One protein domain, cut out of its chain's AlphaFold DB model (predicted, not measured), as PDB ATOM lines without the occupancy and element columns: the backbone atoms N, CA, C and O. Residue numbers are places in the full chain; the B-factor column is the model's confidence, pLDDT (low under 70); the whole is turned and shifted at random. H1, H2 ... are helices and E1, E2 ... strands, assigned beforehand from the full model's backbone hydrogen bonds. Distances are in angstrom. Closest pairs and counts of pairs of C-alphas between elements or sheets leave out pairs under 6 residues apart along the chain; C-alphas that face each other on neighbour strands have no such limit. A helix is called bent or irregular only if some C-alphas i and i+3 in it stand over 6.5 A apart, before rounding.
ATOM      1  N   ARG A 154      -9.819 -49.477  35.803       86.88
ATOM      2  CA  ARG A 154      -9.015 -49.205  36.994       86.88
ATOM      3  C   ARG A 154      -7.911 -50.236  37.144       86.88
ATOM      4  O   ARG A 154      -8.059 -51.391  36.755       86.88
ATOM      5  N   GLN A 155      -6.817 -49.797  37.749       88.56
ATOM      6  CA  GLN A 155      -5.650 -50.617  38.020       88.56
ATOM      7  C   GLN A 155      -5.468 -50.789  39.529       88.56
ATOM      8  O   GLN A 155      -5.641 -49.837  40.294       88.56
ATOM      9  N   TYR A 156      -5.129 -52.003  39.964       86.44
ATOM     10  CA  TYR A 156      -4.783 -52.252  41.361       86.44
ATOM     11  C   TYR A 156      -3.367 -51.736  41.671       86.44
ATOM     12  O   TYR A 156      -2.434 -52.092  40.952       86.44
ATOM     13  N   PRO A 157      -3.167 -50.974  42.762       85.25
ATOM     14  CA  PRO A 157      -1.858 -50.410  43.101       85.25
ATOM     15  C   PRO A 157      -0.829 -51.457  43.558       85.25
ATOM     16  O   PRO A 157       0.365 -51.188  43.527       85.25
ATOM     17  N   CYS A 158      -1.267 -52.644  43.993       87.62
ATOM     18  CA  CYS A 158      -0.380 -53.703  44.487       87.62
ATOM     19  C   CYS A 158       0.260 -54.547  43.378       87.62
ATOM     20  O   CYS A 158       1.422 -54.916  43.490       87.62
ATOM     21  N   CYS A 159      -0.499 -54.888  42.335       88.31
ATOM     22  CA  CYS A 159      -0.079 -55.850  41.312       88.31
ATOM     23  C   CYS A 159      -0.232 -55.328  39.881       88.31
ATOM     24  O   CYS A 159      -0.006 -56.071  38.932       88.31
ATOM     25  N   MET A 160      -0.644 -54.066  39.714       86.06
ATOM     26  CA  MET A 160      -0.817 -53.412  38.415       86.06
ATOM     27  C   MET A 160      -1.821 -54.104  37.469       86.06
ATOM     28  O   MET A 160      -1.896 -53.766  36.288       86.06
ATOM     29  N   SER A 161      -2.647 -55.024  37.973       87.19
ATOM     30  CA  SER A 161      -3.679 -55.706  37.185       87.19
ATOM     31  C   SER A 161      -4.841 -54.763  36.855       87.19
ATOM     32  O   SER A 161      -5.293 -54.001  37.717       87.19
ATOM     33  N   LYS A 162      -5.327 -54.820  35.609       88.06
ATOM     34  CA  LYS A 162      -6.402 -53.969  35.071       88.06
ATOM     35  C   LYS A 162      -7.764 -54.661  35.179       88.06
ATOM     36  O   LYS A 162      -7.893 -55.835  34.846       88.06
ATOM     37  N   VAL A 163      -8.784 -53.930  35.627       89.56
ATOM     38  CA  VAL A 163     -10.170 -54.411  35.757       89.56
ATOM     39  C   VAL A 163     -11.185 -53.310  35.428       89.56
ATOM     40  O   VAL A 163     -10.867 -52.120  35.489       89.56
ATOM     41  N   CYS A 164     -12.435 -53.681  35.125       91.75
ATOM     42  CA  CYS A 164     -13.541 -52.720  35.033       91.75
ATOM     43  C   CYS A 164     -13.740 -51.972  36.353       91.75
ATOM     44  O   CYS A 164     -13.669 -52.555  37.435       91.75
ATOM     45  N   THR A 165     -14.064 -50.680  36.274       90.56
ATOM     46  CA  THR A 165     -14.328 -49.857  37.466       90.56
ATOM     47  C   THR A 165     -15.518 -50.368  38.285       90.56
ATOM     48  O   THR A 165     -15.479 -50.284  39.511       90.56
ATOM     49  N   SER A 166     -16.551 -50.926  37.645       89.19
ATOM     50  CA  SER A 166     -17.674 -51.580  38.339       89.19
ATOM     51  C   SER A 166     -17.184 -52.759  39.180       89.19
ATOM     52  O   SER A 166     -17.376 -52.787  40.390       89.19
ATOM     53  N   CYS A 167     -16.443 -53.665  38.549       90.94
ATOM     54  CA  CYS A 167     -15.887 -54.875  39.145       90.94
ATOM     55  C   CYS A 167     -14.913 -54.556  40.289       90.94
ATOM     56  O   CYS A 167     -14.947 -55.194  41.337       90.94
ATOM     57  N   TYR A 168     -14.092 -53.516  40.117       90.75
ATOM     58  CA  TYR A 168     -13.209 -52.998  41.160       90.75
ATOM     59  C   TYR A 168     -13.989 -52.508  42.389       90.75
ATOM     60  O   TYR A 168     -13.628 -52.833  43.517       90.75
ATOM     61  N   LYS A 169     -15.051 -51.713  42.187       90.94
ATOM     62  CA  LYS A 169     -15.849 -51.151  43.288       90.94
ATOM     63  C   LYS A 169     -16.579 -52.244  44.063       90.94
ATOM     64  O   LYS A 169     -16.478 -52.259  45.284       90.94
ATOM     65  N   THR A 170     -17.251 -53.159  43.367       91.50
ATOM     66  CA  THR A 170     -17.981 -54.268  43.998       91.50
ATOM     67  C   THR A 170     -17.037 -55.142  44.818       91.50
ATOM     68  O   THR A 170     -17.263 -55.343  46.008       91.50
ATOM     69  N   TRP A 171     -15.913 -55.565  44.229       91.19
ATOM     70  CA  TRP A 171     -14.950 -56.420  44.922       91.19
ATOM     71  C   TRP A 171     -14.326 -55.740  46.143       91.19
ATOM     72  O   TRP A 171     -14.119 -56.367  47.184       91.19
ATOM     73  N   ARG A 172     -14.056 -54.433  46.038       89.38
ATOM     74  CA  ARG A 172     -13.545 -53.648  47.158       89.38
ATOM     75  C   ARG A 172     -14.539 -53.593  48.318       89.38
ATOM     76  O   ARG A 172     -14.105 -53.730  49.453       89.38
ATOM     77  N   VAL A 173     -15.832 -53.410  48.045       90.44
ATOM     78  CA  VAL A 173     -16.876 -53.359  49.084       90.44
ATOM     79  C   VAL A 173     -17.077 -54.723  49.745       90.44
ATOM     80  O   VAL A 173     -17.237 -54.787  50.958       90.44
ATOM     81  N   GLU A 174     -17.041 -55.808  48.972       90.19
ATOM     82  CA  GLU A 174     -17.309 -57.153  49.495       90.19
ATOM     83  C   GLU A 174     -16.136 -57.756  50.273       90.19
ATOM     84  O   GLU A 174     -16.346 -58.402  51.296       90.19
ATOM     85  N   ARG A 175     -14.900 -57.600  49.775       89.50
ATOM     86  CA  ARG A 175     -13.733 -58.317  50.319       89.50
ATOM     87  C   ARG A 175     -12.592 -57.427  50.788       89.50
ATOM     88  O   ARG A 175     -11.731 -57.923  51.507       89.50
ATOM     89  N   GLY A 176     -12.506 -56.176  50.333       88.38
ATOM     90  CA  GLY A 176     -11.410 -55.255  50.681       88.38
ATOM     91  C   GLY A 176      -9.998 -55.708  50.267       88.38
ATOM     92  O   GLY A 176      -9.019 -55.019  50.545       88.38
ATOM     93  N   THR A 177      -9.861 -56.844  49.579       92.50
ATOM     94  CA  THR A 177      -8.581 -57.468  49.216       92.50
ATOM     95  C   THR A 177      -8.435 -57.598  47.704       92.50
ATOM     96  O   THR A 177      -9.415 -57.675  46.962       92.50
ATOM     97  N   CYS A 178      -7.196 -57.615  47.217       90.81
ATOM     98  CA  CYS A 178      -6.920 -57.795  45.797       90.81
ATOM     99  C   CYS A 178      -7.205 -59.244  45.354       90.81
ATOM    100  O   CYS A 178      -6.632 -60.159  45.940       90.81
ATOM    101  N   PRO A 179      -7.982 -59.479  44.279       88.50
ATOM    102  CA  PRO A 179      -8.299 -60.833  43.810       88.50
ATOM    103  C   PRO A 179      -7.089 -61.614  43.272       88.50
ATOM    104  O   PRO A 179      -7.138 -62.835  43.201       88.50
ATOM    105  N   TYR A 180      -6.009 -60.925  42.885       88.25
ATOM    106  CA  TYR A 180      -4.827 -61.552  42.279       88.25
ATOM    107  C   TYR A 180      -3.718 -61.867  43.286       88.25
ATOM    108  O   TYR A 180      -2.987 -62.835  43.111       88.25
ATOM    109  N   CYS A 181      -3.563 -61.036  44.318       91.25
ATOM    110  CA  CYS A 181      -2.463 -61.159  45.283       91.25
ATOM    111  C   CYS A 181      -2.919 -61.236  46.744       91.25
ATOM    112  O   CYS A 181      -2.072 -61.305  47.629       91.25
ATOM    113  N   ASN A 182      -4.228 -61.207  47.014       90.25
ATOM    114  CA  ASN A 182      -4.829 -61.246  48.355       90.25
ATOM    115  C   ASN A 182      -4.340 -60.153  49.327       90.25
ATOM    116  O   ASN A 182      -4.535 -60.259  50.534       90.25
ATOM    117  N   VAL A 183      -3.733 -59.076  48.819       91.69
ATOM    118  CA  VAL A 183      -3.294 -57.931  49.632       91.69
ATOM    119  C   VAL A 183      -4.492 -57.074  50.041       91.69
ATOM    120  O   VAL A 183      -5.333 -56.756  49.198       91.69
ATOM    121  N   ASP A 184      -4.535 -56.659  51.310       92.00
ATOM    122  CA  ASP A 184      -5.508 -55.703  51.857       92.00
ATOM    123  C   ASP A 184      -5.314 -54.307  51.231       92.00
ATOM    124  O   ASP A 184      -4.272 -53.656  51.380       92.00
ATOM    125  N   LEU A 185      -6.336 -53.854  50.503       88.75
ATOM    126  CA  LEU A 185      -6.318 -52.597  49.759       88.75
ATOM    127  C   LEU A 185      -6.430 -51.382  50.681       88.75
ATOM    128  O   LEU A 185      -5.846 -50.338  50.384       88.75
ATOM    129  N   ASP A 186      -7.128 -51.509  51.807       88.75
ATOM    130  CA  ASP A 186      -7.295 -50.417  52.761       88.75
ATOM    131  C   ASP A 186      -6.018 -50.206  53.569       88.75
ATOM    132  O   ASP A 186      -5.615 -49.068  53.831       88.75
ATOM    133  N   GLN A 187      -5.323 -51.291  53.921       90.88
ATOM    134  CA  GLN A 187      -3.995 -51.186  54.519       90.88
ATOM    135  C   GLN A 187      -3.007 -50.507  53.563       90.88
ATOM    136  O   GLN A 187      -2.224 -49.653  53.990       90.88
ATOM    137  N   LEU A 188      -3.051 -50.857  52.278       89.75
ATOM    138  CA  LEU A 188      -2.182 -50.264  51.269       89.75
ATOM    139  C   LEU A 188      -2.477 -48.770  51.069       89.75
ATOM    140  O   LEU A 188      -1.544 -47.970  51.004       89.75
ATOM    141  N   GLU A 189      -3.752 -48.371  51.060       89.12
ATOM    142  CA  GLU A 189      -4.142 -46.960  50.971       89.12
ATOM    143  C   GLU A 189      -3.701 -46.165  52.211       89.12
ATOM    144  O   GLU A 189      -3.170 -45.058  52.087       89.12
ATOM    145  N   ARG A 190      -3.844 -46.735  53.418       92.19
ATOM    146  CA  ARG A 190      -3.338 -46.114  54.656       92.19
ATOM    147  C   ARG A 190      -1.823 -45.918  54.613       92.19
ATOM    148  O   ARG A 190      -1.339 -44.847  54.973       92.19
ATOM    149  N   LYS A 191      -1.078 -46.925  54.143       91.00
ATOM    150  CA  LYS A 191       0.380 -46.837  53.976       91.00
ATOM    151  C   LYS A 191       0.770 -45.776  52.950       91.00
ATOM    152  O   LYS A 191       1.681 -45.001  53.221       91.00
ATOM    153  N   ALA A 192       0.069 -45.692  51.821       88.69
ATOM    154  CA  ALA A 192       0.323 -44.669  50.810       88.69
ATOM    155  C   ALA A 192       0.136 -43.248  51.373       88.69
ATOM    156  O   ALA A 192       1.037 -42.423  51.252       88.69
ATOM    157  N   LYS A 193      -0.968 -42.995  52.091       90.81
ATOM    158  CA  LYS A 193      -1.218 -41.702  52.760       90.81
ATOM    159  C   LYS A 193      -0.161 -41.372  53.814       90.81
ATOM    160  O   LYS A 193       0.203 -40.211  53.986       90.81
ATOM    161  N   LEU A 194       0.337 -42.378  54.536       92.94
ATOM    162  CA  LEU A 194       1.422 -42.185  55.495       92.94
ATOM    163  C   LEU A 194       2.726 -41.792  54.788       92.94
ATOM    164  O   LEU A 194       3.367 -40.829  55.200       92.94
ATOM    165  N   MET A 195       3.084 -42.492  53.708       89.88
ATOM    166  CA  MET A 195       4.274 -42.174  52.915       89.88
ATOM    167  C   MET A 195       4.197 -40.765  52.318       89.88
ATOM    168  O   MET A 195       5.177 -40.028  52.375       89.88
ATOM    169  N   GLU A 196       3.028 -40.350  51.830       92.88
ATOM    170  CA  GLU A 196       2.796 -38.992  51.327       92.88
ATOM    171  C   GLU A 196       2.996 -37.928  52.420       92.88
ATOM    172  O   GLU A 196       3.707 -36.944  52.212       92.88
ATOM    173  N   ARG A 197       2.461 -38.148  53.630       92.75
ATOM    174  CA  ARG A 197       2.686 -37.245  54.776       92.75
ATOM    175  C   ARG A 197       4.158 -37.159  55.167       92.75
ATOM    176  O   ARG A 197       4.647 -36.071  55.467       92.75
ATOM    177  N   MET A 198       4.866 -38.287  55.158       90.19
ATOM    178  CA  MET A 198       6.298 -38.317  55.462       90.19
ATOM    179  C   MET A 198       7.118 -37.581  54.398       90.19
ATOM    180  O   MET A 198       8.036 -36.840  54.749       90.19
ATOM    181  N   ALA A 199       6.767 -37.725  53.117       89.75
ATOM    182  CA  ALA A 199       7.414 -37.002  52.026       89.75
ATOM    183  C   ALA A 199       7.223 -35.483  52.167       89.75
ATOM    184  O   ALA A 199       8.203 -34.734  52.140       89.75
ATOM    185  N   LEU A 200       5.989 -35.038  52.434       88.81
ATOM    186  CA  LEU A 200       5.682 -33.626  52.686       88.81
ATOM    187  C   LEU A 200       6.456 -33.070  53.889       88.81
ATOM    188  O   LEU A 200       6.947 -31.939  53.839       88.81
ATOM    189  N   HIS A 201       6.608 -33.859  54.956       89.81
ATOM    190  CA  HIS A 201       7.388 -33.453  56.124       89.81
ATOM    191  C   HIS A 201       8.885 -33.330  55.802       89.81
ATOM    192  O   HIS A 201       9.518 -32.336  56.164       89.81
ATOM    193  N   GLY A 202       9.447 -34.281  55.051       87.75
ATOM    194  CA  GLY A 202      10.826 -34.201  54.566       87.75
ATOM    195  C   GLY A 202      11.079 -32.956  53.708       87.75
ATOM    196  O   GLY A 202      12.101 -32.284  53.866       87.75
ATOM    197  N   ASP A 203      10.128 -32.587  52.849       87.75
ATOM    198  CA  ASP A 203      10.207 -31.368  52.038       87.75
ATOM    199  C   ASP A 203      10.091 -30.083  52.853       87.75
ATOM    200  O   ASP A 203      10.722 -29.079  52.507       87.75
ATOM    201  N   ALA A 204       9.316 -30.093  53.938       84.88
ATOM    202  CA  ALA A 204       9.252 -28.971  54.867       84.88
ATOM    203  C   ALA A 204      10.605 -28.754  55.567       84.88
ATOM    204  O   ALA A 204      11.110 -27.632  55.576       84.88
ATOM    205  N   ILE A 205      11.247 -29.825  56.052       84.06
ATOM    206  CA  ILE A 205      12.578 -29.752  56.682       84.06
ATOM    207  C   ILE A 205      13.625 -29.242  55.680       84.06
ATOM    208  O   ILE A 205      14.420 -28.353  55.996       84.06
ATOM    209  N   ARG A 206      13.615 -29.764  54.443       86.81
ATOM    210  CA  ARG A 206      14.533 -29.315  53.383       86.81
ATOM    211  C   ARG A 206      14.361 -27.833  53.051       86.81
ATOM    212  O   ARG A 206      15.362 -27.165  52.805       86.81
ATOM    213  N   ARG A 207      13.126 -27.318  53.041       86.88
ATOM    214  CA  ARG A 207      12.847 -25.890  52.825       86.88
ATOM    215  C   ARG A 207      13.321 -25.030  53.994       86.88
ATOM    216  O   ARG A 207      14.027 -24.061  53.744       86.88
ATOM    217  N   ALA A 208      13.035 -25.429  55.235       81.88
ATOM    218  CA  ALA A 208      13.474 -24.708  56.431       81.88
ATOM    219  C   ALA A 208      15.005 -24.561  56.500       81.88
ATOM    220  O   ALA A 208      15.517 -23.508  56.860       81.88
ATOM    221  N   ARG A 209      15.757 -25.588  56.081       84.38
ATOM    222  CA  ARG A 209      17.226 -25.509  56.026       84.38
ATOM    223  C   ARG A 209      17.737 -24.508  54.979       84.38
ATOM    224  O   ARG A 209      18.789 -23.922  55.195       84.38
ATOM    225  N   ARG A 210      17.024 -24.302  53.863       86.75
ATOM    226  CA  ARG A 210      17.430 -23.328  52.829       86.75
ATOM    227  C   ARG A 210      17.168 -21.881  53.233       86.75
ATOM    228  O   ARG A 210      17.859 -21.012  52.736       86.75
ATOM    229  N   THR A 211      16.178 -21.628  54.085       84.81
ATOM    230  CA  THR A 211      15.832 -20.271  54.536       84.81
ATOM    231  C   THR A 211      16.701 -19.767  55.690       84.81
ATOM    232  O   THR A 211      16.605 -18.599  56.041       84.81
ATOM    233  N   CYS A 212      17.519 -20.636  56.295       74.19
ATOM    234  CA  CYS A 212      18.420 -20.293  57.402       74.19
ATOM    235  C   CYS A 212      19.895 -20.140  56.975       74.19
ATOM    236  O   CYS A 212      20.762 -20.065  57.844       74.19
TER     237      CYS A 212
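Overview. This is residues 154 to 212 of the 213 residues of the protein "RING-type domain-containing protein" of Vitrella brassicaformis (strain CCMP3155) (UniProt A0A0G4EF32). What shape do these atoms make? A small head, built of a loop, the short strand E1, the short helix H1 and a second loop, leads into one long helix, H2, whose residues 193 to 211 stick out from it as a straight arm with Cys 212 at the tip. H1 and H2 stand to each other roughly as the two strokes of an L, with H2 the far longer stroke. What is it made of? The printed part has 59 residues, with one named strand and two named helices in the order E1, H1, H2, and its class is mostly helix. How is it spread out? It is extended, with a radius of gyration of the C-alphas of 16.6 A and spans of 52 by 17 by 17 A, and the arm of H2 makes the length.

Along the chain. Where does the first named element lie? After residues 154 to 161, E1 holds residues 162 to 164, and C-alpha 162 is at (-6.402, -53.969, 35.071). Where are the helices? H1 holds residues 165 to 175 and measures 15.4 A from first to last C-alpha. H2 holds residues 185 to 211 and measures 39.5 A, from C-alpha 185 at (-6.318, -52.597, 49.759) to C-alpha 211 at (15.832, -20.271, 54.536).

Arrangement. What does E1 pair with? E1 pairs with no named strand, but residues 154 to 155 form a short antiparallel pairing with its residues 162 to 163. E1 and H1 meet only through their link, which is tight, and E1 and H2 are apart. How do the helices stand? H1 and H2 are close but not clearly touching, with 1 pair of C-alphas within 8 A, those of Arg 172 and Leu 185 at 7.8 A. Their lines are about perpendicular, at 75 degrees. Are the helices' backbones well formed? In H1 and H2 every O i to N i+4 pair is within hydrogen-bond range, and neither helix is bent.

Size, cuts and confidence. How large is it? The two C-alphas farthest apart are those of Cys 167 and Cys 212, at 52.0 A. Which part stands free? Residues 193 to 212 stand free, of which 193 to 211 belong to H2. Without them the body has 39 residues, spans 24 by 20 by 15 A and has a radius of gyration of 9.2 A. Is there a cut or a long link? The printed part has no cut, and the link of 9 residues from H1 to H2 is short. Is the model's confidence low anywhere? The mean pLDDT of the printed part is 88.8, and no printed residue is under 70.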